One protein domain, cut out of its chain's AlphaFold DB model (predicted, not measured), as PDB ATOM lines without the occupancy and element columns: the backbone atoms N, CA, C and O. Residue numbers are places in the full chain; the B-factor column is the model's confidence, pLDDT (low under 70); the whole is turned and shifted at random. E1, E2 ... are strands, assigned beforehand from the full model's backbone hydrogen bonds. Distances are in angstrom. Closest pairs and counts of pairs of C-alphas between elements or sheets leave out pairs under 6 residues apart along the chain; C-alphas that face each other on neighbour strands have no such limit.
ATOM      1  N   SER A  49      40.446  28.979  73.956       70.25
ATOM      2  CA  SER A  49      39.485  28.127  73.248       70.25
ATOM      3  C   SER A  49      39.096  26.914  74.093       70.25
ATOM      4  O   SER A  49      39.899  26.394  74.862       70.25
ATOM      5  N   SER A  50      37.850  26.453  73.976       68.44
ATOM      6  CA  SER A  50      37.442  25.164  74.550       68.44
ATOM      7  C   SER A  50      37.825  24.046  73.582       68.44
ATOM      8  O   SER A  50      37.436  24.082  72.414       68.44
ATOM      9  N   ILE A  51      38.584  23.058  74.057       65.06
ATOM     10  CA  ILE A  51      38.999  21.891  73.274       65.06
ATOM     11  C   ILE A  51      38.643  20.635  74.063       65.06
ATOM     12  O   ILE A  51      39.338  20.243  74.998       65.06
ATOM     13  N   GLY A  52      37.537  19.994  73.681       70.00
ATOM     14  CA  GLY A  52      37.027  18.825  74.394       70.00
ATOM     15  C   GLY A  52      36.669  19.172  75.840       70.00
ATOM     16  O   GLY A  52      35.786  19.989  76.078       70.00
ATOM     17  N   ASN A  53      37.363  18.552  76.794       68.44
ATOM     18  CA  ASN A  53      37.197  18.766  78.235       68.44
ATOM     19  C   ASN A  53      38.273  19.685  78.850       68.44
ATOM     20  O   ASN A  53      38.428  19.712  80.071       68.44
ATOM     21  N   ALA A  54      39.027  20.404  78.018       73.06
ATOM     22  CA  ALA A  54      40.049  21.350  78.443       73.06
ATOM     23  C   ALA A  54      39.753  22.760  77.916       73.06
ATOM     24  O   ALA A  54      39.129  22.944  76.864       73.06
ATOM     25  N   ALA A  55      40.243  23.765  78.633       78.75
ATOM     26  CA  ALA A  55      40.409  25.110  78.106       78.75
ATOM     27  C   ALA A  55      41.864  25.290  77.666       78.75
ATOM     28  O   ALA A  55      42.780  25.124  78.466       78.75
ATOM     29  N   ARG A  56      42.087  25.632  76.400       83.69
ATOM     30  CA  ARG A  56      43.415  25.900  75.852       83.69
ATOM     31  C   ARG A  56      43.664  27.394  75.796       83.69
ATOM     32  O   ARG A  56      42.945  28.083  75.079       83.69
ATOM     33  N   ALA A  57      44.721  27.857  76.454       85.19
ATOM     34  CA  ALA A  57      45.308  29.171  76.232       85.19
ATOM     35  C   ALA A  57      46.452  29.062  75.209       85.19
ATOM     36  O   ALA A  57      47.421  28.346  75.442       85.19
ATOM     37  N   THR A  58      46.359  29.763  74.085       85.06
ATOM     38  CA  THR A  58      47.313  29.770  72.972       85.06
ATOM     39  C   THR A  58      47.873  31.171  72.796       85.06
ATOM     40  O   THR A  58      47.148  32.154  72.860       85.06
ATOM     41  N   ASN A  59      49.169  31.283  72.532       84.81
ATOM     42  CA  ASN A  59      49.771  32.529  72.089       84.81
ATOM     43  C   ASN A  59      50.216  32.389  70.629       84.81
ATOM     44  O   ASN A  59      51.308  31.898  70.350       84.81
ATOM     45  N   ALA A  60      49.379  32.838  69.693       80.69
ATOM     46  CA  ALA A  60      49.722  32.880  68.269       80.69
ATOM     47  C   ALA A  60      50.572  34.108  67.876       80.69
ATOM     48  O   ALA A  60      50.985  34.234  66.723       80.69
ATOM     49  N   ASN A  61      50.837  35.021  68.816       77.81
ATOM     50  CA  ASN A  61      51.558  36.263  68.569       77.81
ATOM     51  C   ASN A  61      53.080  36.074  68.655       77.81
ATOM     52  O   ASN A  61      53.594  35.108  69.216       77.81
ATOM     53  N   ALA A  62      53.821  37.047  68.117       78.56
ATOM     54  CA  ALA A  62      55.286  37.047  68.113       78.56
ATOM     55  C   ALA A  62      55.921  37.442  69.463       78.56
ATOM     56  O   ALA A  62      57.140  37.365  69.618       78.56
ATOM     57  N   THR A  63      55.123  37.880  70.438       82.94
ATOM     58  CA  THR A  63      55.582  38.351  71.752       82.94
ATOM     59  C   THR A  63      54.966  37.530  72.878       82.94
ATOM     60  O   THR A  63      53.832  37.075  72.726       82.94
ATOM     61  N   PRO A  64      55.652  37.367  74.025       83.56
ATOM     62  CA  PRO A  64      55.049  36.748  75.195       83.56
ATOM     63  C   PRO A  64      53.803  37.499  75.663       83.56
ATOM     64  O   PRO A  64      53.751  38.728  75.588       83.56
ATOM     65  N   LEU A  65      52.824  36.756  76.166       83.25
ATOM     66  CA  LEU A  65      51.575  37.298  76.690       83.25
ATOM     67  C   LEU A  65      51.345  36.792  78.108       83.25
ATOM     68  O   LEU A  65      51.628  35.631  78.402       83.25
ATOM     69  N   THR A  66      50.833  37.660  78.975       84.50
ATOM     70  CA  THR A  66      50.551  37.344  80.378       84.50
ATOM     71  C   THR A  66      49.062  37.481  80.642       84.50
ATOM     72  O   THR A  66      48.453  38.486  80.280       84.50
ATOM     73  N   TYR A  67      48.495  36.482  81.307       79.75
ATOM     74  CA  TYR A  67      47.071  36.378  81.591       79.75
ATOM     75  C   TYR A  67      46.833  35.946  83.028       79.75
ATOM     76  O   TYR A  67      47.706  35.376  83.685       79.75
ATOM     77  N   SER A  68      45.612  36.177  83.494       81.56
ATOM     78  CA  SER A  68      45.121  35.643  84.747       81.56
ATOM     79  C   SER A  68      43.681  35.167  84.606       81.56
ATOM     80  O   SER A  68      42.894  35.720  83.837       81.56
ATOM     81  N   PHE A  69      43.336  34.121  85.348       78.25
ATOM     82  CA  PHE A  69      41.957  33.675  85.504       78.25
ATOM     83  C   PHE A  69      41.688  33.321  86.956       78.25
ATOM     84  O   PHE A  69      42.582  32.912  87.702       78.25
ATOM     85  N   THR A  70      40.434  33.482  87.350       80.12
ATOM     86  CA  THR A  70      39.952  33.091  88.668       80.12
ATOM     87  C   THR A  70      39.393  31.682  88.580       80.12
ATOM     88  O   THR A  70      38.540  31.392  87.742       80.12
ATOM     89  N   GLN A  71      39.881  30.811  89.449       78.88
ATOM     90  CA  GLN A  71      39.323  29.492  89.683       78.88
ATOM     91  C   GLN A  71      38.384  29.569  90.891       78.88
ATOM     92  O   GLN A  71      38.706  30.192  91.905       78.88
ATOM     93  N   VAL A  72      37.214  28.953  90.752       76.06
ATOM     94  CA  VAL A  72      36.239  28.746  91.826       76.06
ATOM     95  C   VAL A  72      35.802  27.287  91.769       76.06
ATOM     96  O   VAL A  72      35.356  26.842  90.716       76.06
ATOM     97  N   ALA A  73      35.942  26.551  92.866       70.44
ATOM     98  CA  ALA A  73      35.471  25.177  93.023       70.44
ATOM     99  C   ALA A  73      34.273  25.103  93.978       70.44
ATOM    100  O   ALA A  73      34.098  25.955  94.848       70.44
ATOM    101  N   ASP A  74      33.467  24.057  93.826       63.22
ATOM    102  CA  ASP A  74      32.317  23.753  94.679       63.22
ATOM    103  C   ASP A  74      32.651  22.785  95.816       63.22
ATOM    104  O   ASP A  74      31.920  22.723  96.809       63.22
ATOM    105  N   ALA A  75      33.756  22.047  95.696       61.81
ATOM    106  CA  ALA A  75      34.255  21.135  96.716       61.81
ATOM    107  C   ALA A  75      35.795  21.059  96.719       61.81
ATOM    108  O   ALA A  75      36.439  21.151  95.674       61.81
ATOM    109  N   ASP A  76      36.363  20.871  97.915       53.06
ATOM    110  CA  ASP A  76      37.797  20.658  98.163       53.06
ATOM    111  C   ASP A  76      38.222  19.209  97.838       53.06
ATOM    112  O   ASP A  76      37.545  18.274  98.286       53.06
ATOM    113  N   PRO A  77      39.396  18.968  97.224       54.34
ATOM    114  CA  PRO A  77      40.056  19.774  96.197       54.34
ATOM    115  C   PRO A  77      40.008  19.130  94.804       54.34
ATOM    116  O   PRO A  77      40.294  17.946  94.599       54.34
ATOM    117  N   GLU A  78      39.746  19.965  93.802       66.25
ATOM    118  CA  GLU A  78      39.912  19.624  92.394       66.25
ATOM    119  C   GLU A  78      41.396  19.617  92.011       66.25
ATOM    120  O   GLU A  78      42.095  20.623  92.136       66.25
ATOM    121  N   THR A  79      41.891  18.471  91.530       73.88
ATOM    122  CA  THR A  79      43.205  18.438  90.882       73.88
ATOM    123  C   THR A  79      43.051  19.007  89.477       73.88
ATOM    124  O   THR A  79      42.429  18.388  88.611       73.88
ATOM    125  N   LEU A  80      43.614  20.190  89.250       79.44
ATOM    126  CA  LEU A  80      43.747  20.779  87.926       79.44
ATOM    127  C   LEU A  80      45.030  20.268  87.278       79.44
ATOM    128  O   LEU A  80      46.123  20.337  87.836       79.44
ATOM    129  N   ILE A  81      44.887  19.754  86.071       84.56
ATOM    130  CA  ILE A  81      45.972  19.294  85.226       84.56
ATOM    131  C   ILE A  81      46.230  20.401  84.211       84.56
ATOM    132  O   ILE A  81      45.394  20.675  83.350       84.56
ATOM    133  N   VAL A  82      47.397  21.028  84.311       88.62
ATOM    134  CA  VAL A  82      47.871  21.994  83.321       88.62
ATOM    135  C   VAL A  82      48.919  21.309  82.461       88.62
ATOM    136  O   VAL A  82      49.894  20.791  82.999       88.62
ATOM    137  N   ARG A  83      48.722  21.265  81.145       91.31
ATOM    138  CA  ARG A  83      49.641  20.611  80.200       91.31
ATOM    139  C   ARG A  83      50.178  21.607  79.198       91.31
ATOM    140  O   ARG A  83      49.448  22.486  78.756       91.31
ATOM    141  N   ASP A  84      51.429  21.444  78.812       93.44
ATOM    142  CA  ASP A  84      52.049  22.273  77.794       93.44
ATOM    143  C   ASP A  84      52.045  21.608  76.411       93.44
ATOM    144  O   ASP A  84      51.656  20.452  76.223       93.44
ATOM    145  N   SER A  85      52.522  22.359  75.423       88.31
ATOM    146  CA  SER A  85      52.634  21.901  74.042       88.31
ATOM    147  C   SER A  85      53.670  20.799  73.795       88.31
ATOM    148  O   SER A  85      53.690  20.228  72.705       88.31
ATOM    149  N   THR A  86      54.547  20.522  74.761       91.94
ATOM    150  CA  THR A  86      55.580  19.474  74.691       91.94
ATOM    151  C   THR A  86      55.174  18.194  75.424       91.94
ATOM    152  O   THR A  86      55.833  17.165  75.266       91.94
ATOM    153  N   GLY A  87      54.060  18.230  76.161       88.12
ATOM    154  CA  GLY A  87      53.548  17.128  76.968       88.12
ATOM    155  C   GLY A  87      53.972  17.175  78.438       88.12
ATOM    156  O   GLY A  87      53.615  16.257  79.178       88.12
ATOM    157  N   ASP A  88      54.693  18.215  78.865       93.31
ATOM    158  CA  ASP A  88      54.974  18.483  80.274       93.31
ATOM    159  C   ASP A  88      53.679  18.865  81.001       93.31
ATOM    160  O   ASP A  88      52.787  19.501  80.429       93.31
ATOM    161  N   SER A  89      53.539  18.437  82.253       91.31
ATOM    162  CA  SER A  89      52.283  18.583  82.983       91.31
ATOM    163  C   SER A  89      52.486  18.908  84.452       91.31
ATOM    164  O   SER A  89      53.162  18.178  85.177       91.31
ATOM    165  N   LEU A  90      51.778  19.936  84.903       89.06
ATOM    166  CA  LEU A  90      51.601  20.263  86.303       89.06
ATOM    167  C   LEU A  90      50.277  19.674  86.784       89.06
ATOM    168  O   LEU A  90      49.207  20.068  86.319       89.06
ATOM    169  N   LEU A  91      50.350  18.760  87.747       87.88
ATOM    170  CA  LEU A  91      49.192  18.359  88.538       87.88
ATOM    171  C   LEU A  91      49.136  19.281  89.747       87.88
ATOM    172  O   LEU A  91      49.971  19.191  90.650       87.88
ATOM    173  N   PHE A  92      48.179  20.192  89.720       80.44
ATOM    174  CA  PHE A  92      47.977  21.199  90.737       80.44
ATOM    175  C   PHE A  92      46.761  20.861  91.596       80.44
ATOM    176  O   PHE A  92      45.683  20.597  91.074       80.44
ATOM    177  N   ASN A  93      46.925  20.946  92.909       78.06
ATOM    178  CA  ASN A  93      45.852  20.858  93.884       78.06
ATOM    179  C   ASN A  93      45.947  22.075  94.828       78.06
ATOM    180  O   ASN A  93      47.010  22.278  95.413       78.06
ATOM    181  N   PRO A  94      44.886  22.882  95.006       73.50
ATOM    182  CA  PRO A  94      44.941  24.089  95.836       73.50
ATOM    183  C   PRO A  94      45.295  23.846  97.311       73.50
ATOM    184  O   PRO A  94      45.853  24.749  97.938       73.50
ATOM    185  N   ASP A  95      45.073  22.639  97.833       72.00
ATOM    186  CA  ASP A  95      45.432  22.250  99.204       72.00
ATOM    187  C   ASP A  95      46.914  21.889  99.368       72.00
ATOM    188  O   ASP A  95      47.418  21.734 100.486       72.00
ATOM    189  N   VAL A  96      47.635  21.730  98.260       76.69
ATOM    190  CA  VAL A  96      49.053  21.381  98.257       76.69
ATOM    191  C   VAL A  96      49.882  22.644  98.044       76.69
ATOM    192  O   VAL A  96      49.605  23.476  97.185       76.69
ATOM    193  N   SER A  97      50.948  22.791  98.830       79.50
ATOM    194  CA  SER A  97      51.899  23.884  98.643       79.50
ATOM    195  C   SER A  97      52.836  23.584  97.472       79.50
ATOM    196  O   SER A  97      53.503  22.548  97.454       79.50
ATOM    197  N   TYR A  98      52.918  24.513  96.520       80.75
ATOM    198  CA  TYR A  98      53.820  24.445  95.370       80.75
ATOM    199  C   TYR A  98      54.869  25.551  95.441       80.75
ATOM    200  O   TYR A  98      54.633  26.635  95.975       80.75
ATOM    201  N   THR A  99      56.036  25.287  94.854       88.38
ATOM    202  CA  THR A  99      57.026  26.338  94.600       88.38
ATOM    203  C   THR A  99      56.671  27.036  93.294       88.38
ATOM    204  O   THR A  99      56.631  26.396  92.246       88.38
ATOM    205  N   TRP A 100      56.413  28.342  93.362       89.88
ATOM    206  CA  TRP A 100      56.053  29.169  92.213       89.88
ATOM    207  C   TRP A 100      57.195  30.120  91.806       89.88
ATOM    208  O   TRP A 100      57.953  30.550  92.680       89.88
ATOM    209  N   PRO A 101      57.300  30.500  90.516       93.25
ATOM    210  CA  PRO A 101      56.491  30.018  89.396       93.25
ATOM    211  C   PRO A 101      56.879  28.592  88.981       93.25
ATOM    212  O   PRO A 101      58.040  28.200  89.076       93.25
ATOM    213  N   TYR A 102      55.908  27.833  88.477       92.44
ATOM    214  CA  TYR A 102      56.177  26.586  87.777       92.44
ATOM    215  C   TYR A 102      56.498  26.929  86.326       92.44
ATOM    216  O   TYR A 102      55.743  27.662  85.684       92.44
ATOM    217  N   VAL A 103      57.622  26.425  85.827       95.00
ATOM    218  CA  VAL A 103      58.103  26.697  84.470       95.00
ATOM    219  C   VAL A 103      58.018  25.410  83.664       95.00
ATOM    220  O   VAL A 103      58.699  24.442  83.991       95.00
ATOM    221  N   PHE A 104      57.190  25.419  82.625       95.19
ATOM    222  CA  PHE A 104      57.019  24.305  81.699       95.19
ATOM    223  C   PHE A 104      58.179  24.223  80.706       95.19
ATOM    224  O   PHE A 104      58.859  25.216  80.424       95.19
ATOM    225  N   ALA A 105      58.362  23.046  80.112       94.25
ATOM    226  CA  ALA A 105      59.366  22.815  79.077       94.25
ATOM    227  C   ALA A 105      59.211  23.722  77.837       94.25
ATOM    228  O   ALA A 105      60.219  24.121  77.247       94.25
ATOM    229  N   ASN A 106      57.990  24.126  77.467       92.38
ATOM    230  CA  ASN A 106      57.765  25.126  76.413       92.38
ATOM    231  C   ASN A 106      58.089  26.579  76.823       92.38
ATOM    232  O   ASN A 106      57.870  27.502  76.036       92.38
ATOM    233  N   GLY A 107      58.592  26.797  78.041       92.38
ATOM    234  CA  GLY A 107      58.933  28.107  78.592       92.38
ATOM    235  C   GLY A 107      57.743  28.880  79.160       92.38
ATOM    236  O   GLY A 107      57.935  29.999  79.643       92.38
ATOM    237  N   ALA A 108      56.529  28.319  79.116       93.12
ATOM    238  CA  ALA A 108      55.385  28.902  79.796       93.12
ATOM    239  C   ALA A 108      55.585  28.874  81.309       93.12
ATOM    240  O   ALA A 108      56.199  27.966  81.866       93.12
ATOM    241  N   GLN A 109      55.061  29.891  81.979       94.56
ATOM    242  CA  GLN A 109      55.167  30.018  83.424       94.56
ATOM    243  C   GLN A 109      53.779  30.132  84.006       94.56
ATOM    244  O   GLN A 109      52.980  30.912  83.498       94.56
ATOM    245  N   VAL A 110      53.505  29.391  85.072       92.31
ATOM    246  CA  VAL A 110      52.243  29.458  85.811       92.31
ATOM    247  C   VAL A 110      52.543  29.768  87.269       92.31
ATOM    248  O   VAL A 110      53.542  29.325  87.832       92.31
ATOM    249  N   THR A 111      51.682  30.566  87.880       91.81
ATOM    250  CA  THR A 111      51.631  30.854  89.312       91.81
ATOM    251  C   THR A 111      50.190  30.729  89.771       91.81
ATOM    252  O   THR A 111      49.275  31.107  89.039       91.81
ATOM    253  N   TYR A 112      49.986  30.239  90.988       88.38
ATOM    254  CA  TYR A 112      48.680  30.230  91.628       88.38
ATOM    255  C   TYR A 112      48.736  30.962  92.961       88.38
ATOM    256  O   TYR A 112      49.614  30.708  93.786       88.38
ATOM    257  N   THR A 113      47.783  31.866  93.171       88.50
ATOM    258  CA  THR A 113      47.593  32.574  94.438       88.50
ATOM    259  C   THR A 113      46.243  32.174  95.031       88.50
ATOM    260  O   THR A 113      45.215  32.536  94.452       88.50
ATOM    261  N   PRO A 114      46.206  31.446  96.162       84.62
ATOM    262  CA  PRO A 114      44.948  31.111  96.819       84.62
ATOM    263  C   PRO A 114      44.274  32.376  97.367       84.62
ATOM    264  O   PRO A 114      44.936  33.261  97.911       84.62
ATOM    265  N   ILE A 115      42.952  32.454  97.226       83.88
ATOM    266  CA  ILE A 115      42.103  33.516  97.796       83.88
ATOM    267  C   ILE A 115      41.296  32.961  98.978       83.88
ATOM    268  O   ILE A 115      41.151  33.625 100.003       83.88
ATOM    269  N   SER A 116      40.776  31.742  98.840       78.81
ATOM    270  CA  SER A 116      40.073  30.985  99.877       78.81
ATOM    271  C   SER A 116      40.373  29.489  99.704       78.81
ATOM    272  O   SER A 116      41.138  29.137  98.809       78.81
ATOM    273  N   ALA A 117      39.779  28.620 100.529       70.50
ATOM    274  CA  ALA A 117      39.893  27.166 100.351       70.50
ATOM    275  C   ALA A 117      39.430  26.727  98.948       70.50
ATOM    276  O   ALA A 117      40.114  25.989  98.257       70.50
ATOM    277  N   LEU A 118      38.332  27.314  98.462       73.12
ATOM    278  CA  LEU A 118      37.680  26.910  97.216       73.12
ATOM    279  C   LEU A 118      37.954  27.847  96.034       73.12
ATOM    280  O   LEU A 118      37.312  27.731  94.992       73.12
ATOM    281  N   SER A 119      38.844  28.828  96.172       78.19
ATOM    282  CA  SER A 119      39.065  29.802  95.101       78.19
ATOM    283  C   SER A 119      40.476  30.355  95.083       78.19
ATOM    284  O   SER A 119      41.033  30.681  96.135       78.19
ATOM    285  N   GLY A 120      40.987  30.640  93.896       83.06
ATOM    286  CA  GLY A 120      42.239  31.362  93.732       83.06
ATOM    287  C   GLY A 120      42.408  31.945  92.343       83.06
ATOM    288  O   GLY A 120      41.538  31.843  91.480       83.06
ATOM    289  N   THR A 121      43.548  32.587  92.137       86.56
ATOM    290  CA  THR A 121      43.900  33.204  90.862       86.56
ATOM    291  C   THR A 121      45.097  32.492  90.271       86.56
ATOM    292  O   THR A 121      46.175  32.469  90.870       86.56
ATOM    293  N   TYR A 122      44.925  31.981  89.060       86.12
ATOM    294  CA  TYR A 122      46.040  31.605  88.211       86.12
ATOM    295  C   TYR A 122      46.551  32.825  87.475       86.12
ATOM    296  O   TYR A 122      45.778  33.640  86.978       86.12
ATOM    297  N   SER A 123      47.866  32.939  87.392       88.62
ATOM    298  CA  SER A 123      48.559  33.894  86.539       88.62
ATOM    299  C   SER A 123      49.564  33.128  85.708       88.62
ATOM    300  O   SER A 123      50.296  32.298  86.246       88.62
ATOM    301  N   PHE A 124      49.599  33.370  84.407       88.94
ATOM    302  CA  PHE A 124      50.500  32.648  83.529       88.94
ATOM    303  C   PHE A 124      51.036  33.518  82.406       88.94
ATOM    304  O   PHE A 124      50.371  34.443  81.945       88.94
ATOM    305  N   THR A 125      52.249  33.200  81.969       91.00
ATOM    306  CA  THR A 125      52.918  33.844  80.842       91.00
ATOM    307  C   THR A 125      53.183  32.796  79.773       91.00
ATOM    308  O   THR A 125      53.833  31.786  80.047       91.00
ATOM    309  N   LEU A 126      52.694  33.041  78.558       89.31
ATOM    310  CA  LEU A 126      52.903  32.204  77.381       89.31
ATOM    311  C   LEU A 126      53.951  32.838  76.463       89.31
ATOM    312  O   LEU A 126      53.716  33.942  75.964       89.31
ATOM    313  N   PRO A 127      55.074  32.161  76.175       90.56
ATOM    314  CA  PRO A 127      55.970  32.527  75.085       90.56
ATOM    315  C   PRO A 127      55.258  32.545  73.728       90.56
ATOM    316  O   PRO A 127      54.185  31.966  73.562       90.56
ATOM    317  N   ALA A 128      55.875  33.199  72.747       86.56
ATOM    318  CA  ALA A 128      55.380  33.212  71.375       86.56
ATOM    319  C   ALA A 128      55.257  31.782  70.819       86.56
ATOM    320  O   ALA A 128      56.202  30.996  70.909       86.56
ATOM    321  N   GLY A 129      54.100  31.447  70.247       84.81
ATOM    322  CA  GLY A 129      53.817  30.130  69.668       84.81
ATOM    323  C   GLY A 129      53.539  29.010  70.679       84.81
ATOM    324  O   GLY A 129      53.401  27.858  70.269       84.81
ATOM    325  N   ALA A 130      53.469  29.308  71.980       89.56
ATOM    326  CA  ALA A 130      53.197  28.319  73.020       89.56
ATOM    327  C   ALA A 130      51.694  28.183  73.310       89.56
ATOM    328  O   ALA A 130      50.918  29.118  73.108       89.56
ATOM    329  N   TYR A 131      51.293  27.030  73.850       89.50
ATOM    330  CA  TYR A 131      49.974  26.860  74.457       89.50
ATOM    331  C   TYR A 131      50.050  26.112  75.791       89.50
ATOM    332  O   TYR A 131      50.996  25.356  76.039       89.50
ATOM    333  N   LEU A 132      49.043  26.344  76.632       90.19
ATOM    334  CA  LEU A 132      48.751  25.598  77.851       90.19
ATOM    335  C   LEU A 132      47.304  25.103  77.811       90.19
ATOM    336  O   LEU A 132      46.393  25.872  77.515       90.19
ATOM    337  N   ASP A 133      47.103  23.838  78.149       87.75
ATOM    338  CA  ASP A 133      45.797  23.220  78.340       87.75
ATOM    339  C   ASP A 133      45.490  23.121  79.825       87.75
ATOM    340  O   ASP A 133      46.252  22.519  80.576       87.75
ATOM    341  N   PHE A 134      44.359  23.676  80.238       83.69
ATOM    342  CA  PHE A 134      43.820  23.582  81.586       83.69
ATOM    343  C   PHE A 134      42.689  22.560  81.582       83.69
ATOM    344  O   PHE A 134      41.712  22.704  80.847       83.69
ATOM    345  N   GLN A 135      42.827  21.514  82.386       79.19
ATOM    346  CA  GLN A 135      41.867  20.424  82.476       79.19
ATOM    347  C   GLN A 135      41.597  20.097  83.945       79.19
ATOM    348  O   GLN A 135      42.521  20.041  84.747       79.19
ATOM    349  N   ALA A 136      40.349  19.812  84.292       73.00
ATOM    350  CA  ALA A 136      40.004  19.213  85.576       73.00
ATOM    351  C   ALA A 136      40.181  17.690  85.561       73.00
ATOM    352  O   ALA A 136      39.871  17.031  84.558       73.00
ATOM    353  N   ASP A 137      40.610  17.106  86.681       63.25
ATOM    354  CA  ASP A 137      40.451  15.671  86.929       63.25
ATOM    355  C   ASP A 137      38.956  15.342  87.104       63.25
ATOM    356  O   ASP A 137      38.384  15.403  88.191       63.25
ATOM    357  N   GLY A 138      38.300  15.079  85.978       54.47
ATOM    358  CA  GLY A 138      36.913  14.655  85.883       54.47
ATOM    359  C   GLY A 138      36.776  13.687  84.717       54.47
ATOM    360  O   GLY A 138      36.648  14.087  83.560       54.47
ATOM    361  N   ARG A 139      36.854  12.386  85.001       45.84
ATOM    362  CA  ARG A 139      36.517  11.338  84.030       45.84
ATOM    363  C   ARG A 139      35.001  11.359  83.853       45.84
ATOM    364  O   ARG A 139      34.305  11.083  84.818       45.84
ATOM    365  N   GLU A 140      34.490  11.667  82.662       47.94
ATOM    366  CA  GLU A 140      33.049  11.598  82.383       47.94
ATOM    367  C   GLU A 140      32.539  10.149  82.448       47.94
ATOM    368  O   GLU A 140      32.909   9.306  81.625       47.94
ATOM    369  N   PRO A 141      31.653   9.847  83.407       43.53
ATOM    370  CA  PRO A 141      30.402   9.214  83.016       43.53
ATOM    371  C   PRO A 141      29.184  10.056  83.423       43.53
ATOM    372  O   PRO A 141      29.208  10.864  84.345       43.53
ATOM    373  N   THR A 142      28.082   9.852  82.705       43.03
ATOM    374  CA  THR A 142      26.736  10.363  83.011       43.03
ATOM    375  C   THR A 142      26.413  10.278  84.509       43.03
ATOM    376  O   THR A 142      26.301   9.178  85.042       43.03
ATOM    377  N   GLY A 143      26.237  11.430  85.171       47.44
ATOM    378  CA  GLY A 143      25.891  11.517  86.601       47.44
ATOM    379  C   GLY A 143      26.642  12.582  87.411       47.44
ATOM    380  O   GLY A 143      26.335  12.764  88.583       47.44
ATOM    381  N   CYS A 144      27.598  13.290  86.806       51.97
ATOM    382  CA  CYS A 144      28.518  14.183  87.516       51.97
ATOM    383  C   CYS A 144      28.042  15.651  87.550       51.97
ATOM    384  O   CYS A 144      27.549  16.188  86.544       51.97
ATOM    385  N   THR A 145      28.177  16.299  88.712       53.72
ATOM    386  CA  THR A 145      27.845  17.717  88.940       53.72
ATOM    387  C   THR A 145      28.991  18.625  88.487       53.72
ATOM    388  O   THR A 145      30.152  18.214  88.463       53.72
ATOM    389  N   THR A 146      28.675  19.858  88.073       53.75
ATOM    390  CA  THR A 146      29.694  20.912  87.904       53.75
ATOM    391  C   THR A 146      30.439  21.066  89.230       53.75
ATOM    392  O   THR A 146      29.782  21.030  90.267       53.75
ATOM    393  N   SER A 147      31.769  21.136  89.196       59.00
ATOM    394  CA  SER A 147      32.597  21.135  90.412       59.00
ATOM    395  C   SER A 147      33.662  22.222  90.432       59.00
ATOM    396  O   SER A 147      34.073  22.643  91.509       59.00
ATOM    397  N   ALA A 148      34.056  22.750  89.272       61.72
ATOM    398  CA  ALA A 148      34.795  23.998  89.225       61.72
ATOM    399  C   ALA A 148      34.496  24.809  87.981       61.72
ATOM    400  O   ALA A 148      34.053  24.318  86.940       61.72
ATOM    401  N   VAL A 149      34.777  26.093  88.116       68.31
ATOM    402  CA  VAL A 149      34.586  27.102  87.103       68.31
ATOM    403  C   VAL A 149      35.854  27.926  86.989       68.31
ATOM    404  O   VAL A 149      36.293  28.567  87.947       68.31
ATOM    405  N   LEU A 150      36.433  27.929  85.791       69.25
ATOM    406  CA  LEU A 150      37.477  28.877  85.426       69.25
ATOM    407  C   LEU A 150      36.816  30.086  84.776       69.25
ATOM    408  O   LEU A 150      36.160  29.969  83.741       69.25
ATOM    409  N   THR A 151      37.005  31.249  85.388       67.56
ATOM    410  CA  THR A 151      36.518  32.527  84.877       67.56
ATOM    411  C   THR A 151      37.689  33.367  84.395       67.56
ATOM    412  O   THR A 151      38.541  33.778  85.187       67.56
ATOM    413  N   VAL A 152      37.724  33.643  83.097       64.31
ATOM    414  CA  VAL A 152      38.723  34.508  82.470       64.31
ATOM    415  C   VAL A 152      38.178  35.928  82.445       64.31
ATOM    416  O   VAL A 152      37.108  36.180  81.893       64.31
ATOM    417  N   THR A 153      38.908  36.851  83.061       61.00
ATOM    418  CA  THR A 153      38.518  38.266  83.185       61.00
ATOM    419  C   THR A 153      39.447  39.207  82.421       61.00
ATOM    420  O   THR A 153      39.205  40.408  82.378       61.00
ATOM    421  N   THR A 154      40.508  38.672  81.816       55.47
ATOM    422  CA  THR A 154      41.530  39.417  81.064       55.47
ATOM    423  C   THR A 154      41.179  39.657  79.595       55.47
ATOM    424  O   THR A 154      41.964  40.270  78.879       55.47
ATOM    425  N   VAL A 155      40.014  39.188  79.154       57.22
ATOM    426  CA  VAL A 155      39.470  39.364  77.803       57.22
ATOM    427  C   VAL A 155      38.287  40.336  77.820       57.22
ATOM    428  O   VAL A 155      37.670  40.553  78.863       57.22
ATOM    429  N   ASP A 156      37.957  40.920  76.662       49.34
ATOM    430  CA  ASP A 156      36.910  41.954  76.510       49.34
ATOM    431  C   ASP A 156      35.508  41.501  76.972       49.34
ATOM    432  O   ASP A 156      34.603  42.315  77.170       49.34
ATOM    433  N   CYS A 157      35.316  40.196  77.162       51.69
ATOM    434  CA  CYS A 157      34.131  39.580  77.738       51.69
ATOM    435  C   CYS A 157      34.541  38.545  78.790       51.69
ATOM    436  O   CYS A 157      35.535  37.850  78.633       51.69
ATOM    437  N   VAL A 158      33.750  38.383  79.850       59.84
ATOM    438  CA  VAL A 158      34.002  37.322  80.833       59.84
ATOM    439  C   VAL A 158      33.715  35.962  80.195       59.84
ATOM    440  O   VAL A 158      32.582  35.708  79.781       59.84
ATOM    441  N   LEU A 159      34.723  35.092  80.136       61.41
ATOM    442  CA  LEU A 159      34.565  33.709  79.685       61.41
ATOM    443  C   LEU A 159      34.530  32.766  80.879       61.41
ATOM    444  O   LEU A 159      35.343  32.873  81.794       61.41
ATOM    445  N   THR A 160      33.601  31.817  80.847       64.94
ATOM    446  CA  THR A 160      33.352  30.889  81.949       64.94
ATOM    447  C   THR A 160      33.423  29.457  81.437       64.94
ATOM    448  O   THR A 160      32.605  29.043  80.617       64.94
ATOM    449  N   TYR A 161      34.397  28.700  81.934       66.06
ATOM    450  CA  TYR A 161      34.605  27.293  81.605       66.06
ATOM    451  C   TYR A 161      34.197  26.447  82.799       66.06
ATOM    452  O   TYR A 161      34.827  26.509  83.851       66.06
ATOM    453  N   ASN A 162      33.127  25.675  82.624       65.62
ATOM    454  CA  ASN A 162      32.592  24.791  83.649       65.62
ATOM    455  C   ASN A 162      33.206  23.397  83.495       65.62
ATOM    456  O   ASN A 162      33.060  22.769  82.444       65.62
ATOM    457  N   TYR A 163      33.821  22.897  84.557       66.75
ATOM    458  CA  TYR A 163      34.355  21.547  84.649       66.75
ATOM    459  C   TYR A 163      33.453  20.706  85.548       66.75
ATOM    460  O   TYR A 163      32.960  21.164  86.583       66.75
ATOM    461  N   ARG A 164      33.188  19.469  85.128       58.38
ATOM    462  CA  ARG A 164      32.370  18.515  85.883       58.38
ATOM    463  C   ARG A 164      33.277  17.533  86.605       58.38
ATOM    464  O   ARG A 164      34.177  16.979  85.979       58.38
ATOM    465  N   GLN A 165      32.986  17.265  87.876       52.56
ATOM    466  CA  GLN A 165      33.643  16.197  88.622       52.56
ATOM    467  C   GLN A 165      32.648  15.152  89.088       52.56
ATOM    468  O   GLN A 165      31.497  15.432  89.433       52.56
ATOM    469  N   CYS A 166      33.139  13.924  89.120       51.31
ATOM    470  CA  CYS A 166      32.443  12.795  89.689       51.31
ATOM    471  C   CYS A 166      33.012  12.581  91.085       51.31
ATOM    472  O   CYS A 166      34.112  12.050  91.227       51.31
TER     473      CYS A 166
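AT A GLANCE: This is residues 49 to 166 of the 169 residues of an uncharacterized protein of Pseudoclavibacter sp. JAI123 (UniProt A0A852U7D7). Two five-stranded sheets lie face to face as a sandwich, their strands running nearly along one line. Residues 93 to 108 form a long loop from the edge strand E5 of one sheet to the edge strand E6 of the other, and the hairpin of E9 and E10 continues the strongly twisted second sheet. The printed part has 118 residues, no named helix and ten strands, E1 to E10 along the chain, and is all strand by class. The sheets run E1 E2 E8 E4 E5 and E6 E7 E3 E9 E10, both antiparallel throughout. The whole is compact, with a radius of gyration of the C-alphas of 13.7 A and spans of 42 by 29 by 29 A.

IN THESE COORDINATES: E1 is residues 49 to 51, with C-alpha 49 at (39.485, 28.127, 73.248), and E2 is residues 54 to 58. E3, residues 65 to 73, is the longest strand by residues and measures 25.9 A. E4 is residues 80 to 84 and E5 residues 89 to 92. E6, residues 109 to 116, measures 22.3 A from C-alpha 109 at (55.167, 30.018, 83.424). E7, residues 119 to 126, measures 22.6 A. E8, residues 131 to 136, measures 16.8 A. E9, residues 145 to 152, measures 21.0 A. E10, residues 159 to 165, measures 19.7 A and ends with C-alpha 165 at (33.643, 16.197, 88.622).

HOW THE PARTS SIT: In the first sheet, E1 and E2 are a hairpin, with N 49 and O 56 2.9 A apart, within hydrogen-bond range. E8 is the neighbour of E2 through N 57 and O 132 at 2.8 A, and of E4 through N 81 and O 135 at 2.7 A. E4 and E5 are a hairpin, with N 82 and O 90 at 2.9 A. In the second sheet, the hairpin of E6 and E7 has N 111 and O 123 at 2.8 A. E3 is the neighbour of E7 through N 67 and O 124 at 2.8 A, and of E9 through N 70 and O 151 at 2.9 A. E9 and E10 are a hairpin, with N 161 and O 150 at 2.8 A. The parts of the sheets that face each other are 9.1 A apart centre to centre. Between the sheets, the closest C-alphas of E8 and E10 are those of Ala 136 and Tyr 163, 6.2 A apart. E6 is apart from E8.

THE WHOLE: The two C-alphas farthest apart, those of Ala 62 and Gly 143, are 43.1 A apart. The printed part has no cut. The link from E5 to E6, 16 residues, is long. The mean pLDDT of the printed part is 76.0, and residues 50 to 51, 53, 74 to 78 and 137 to 166 are under 70.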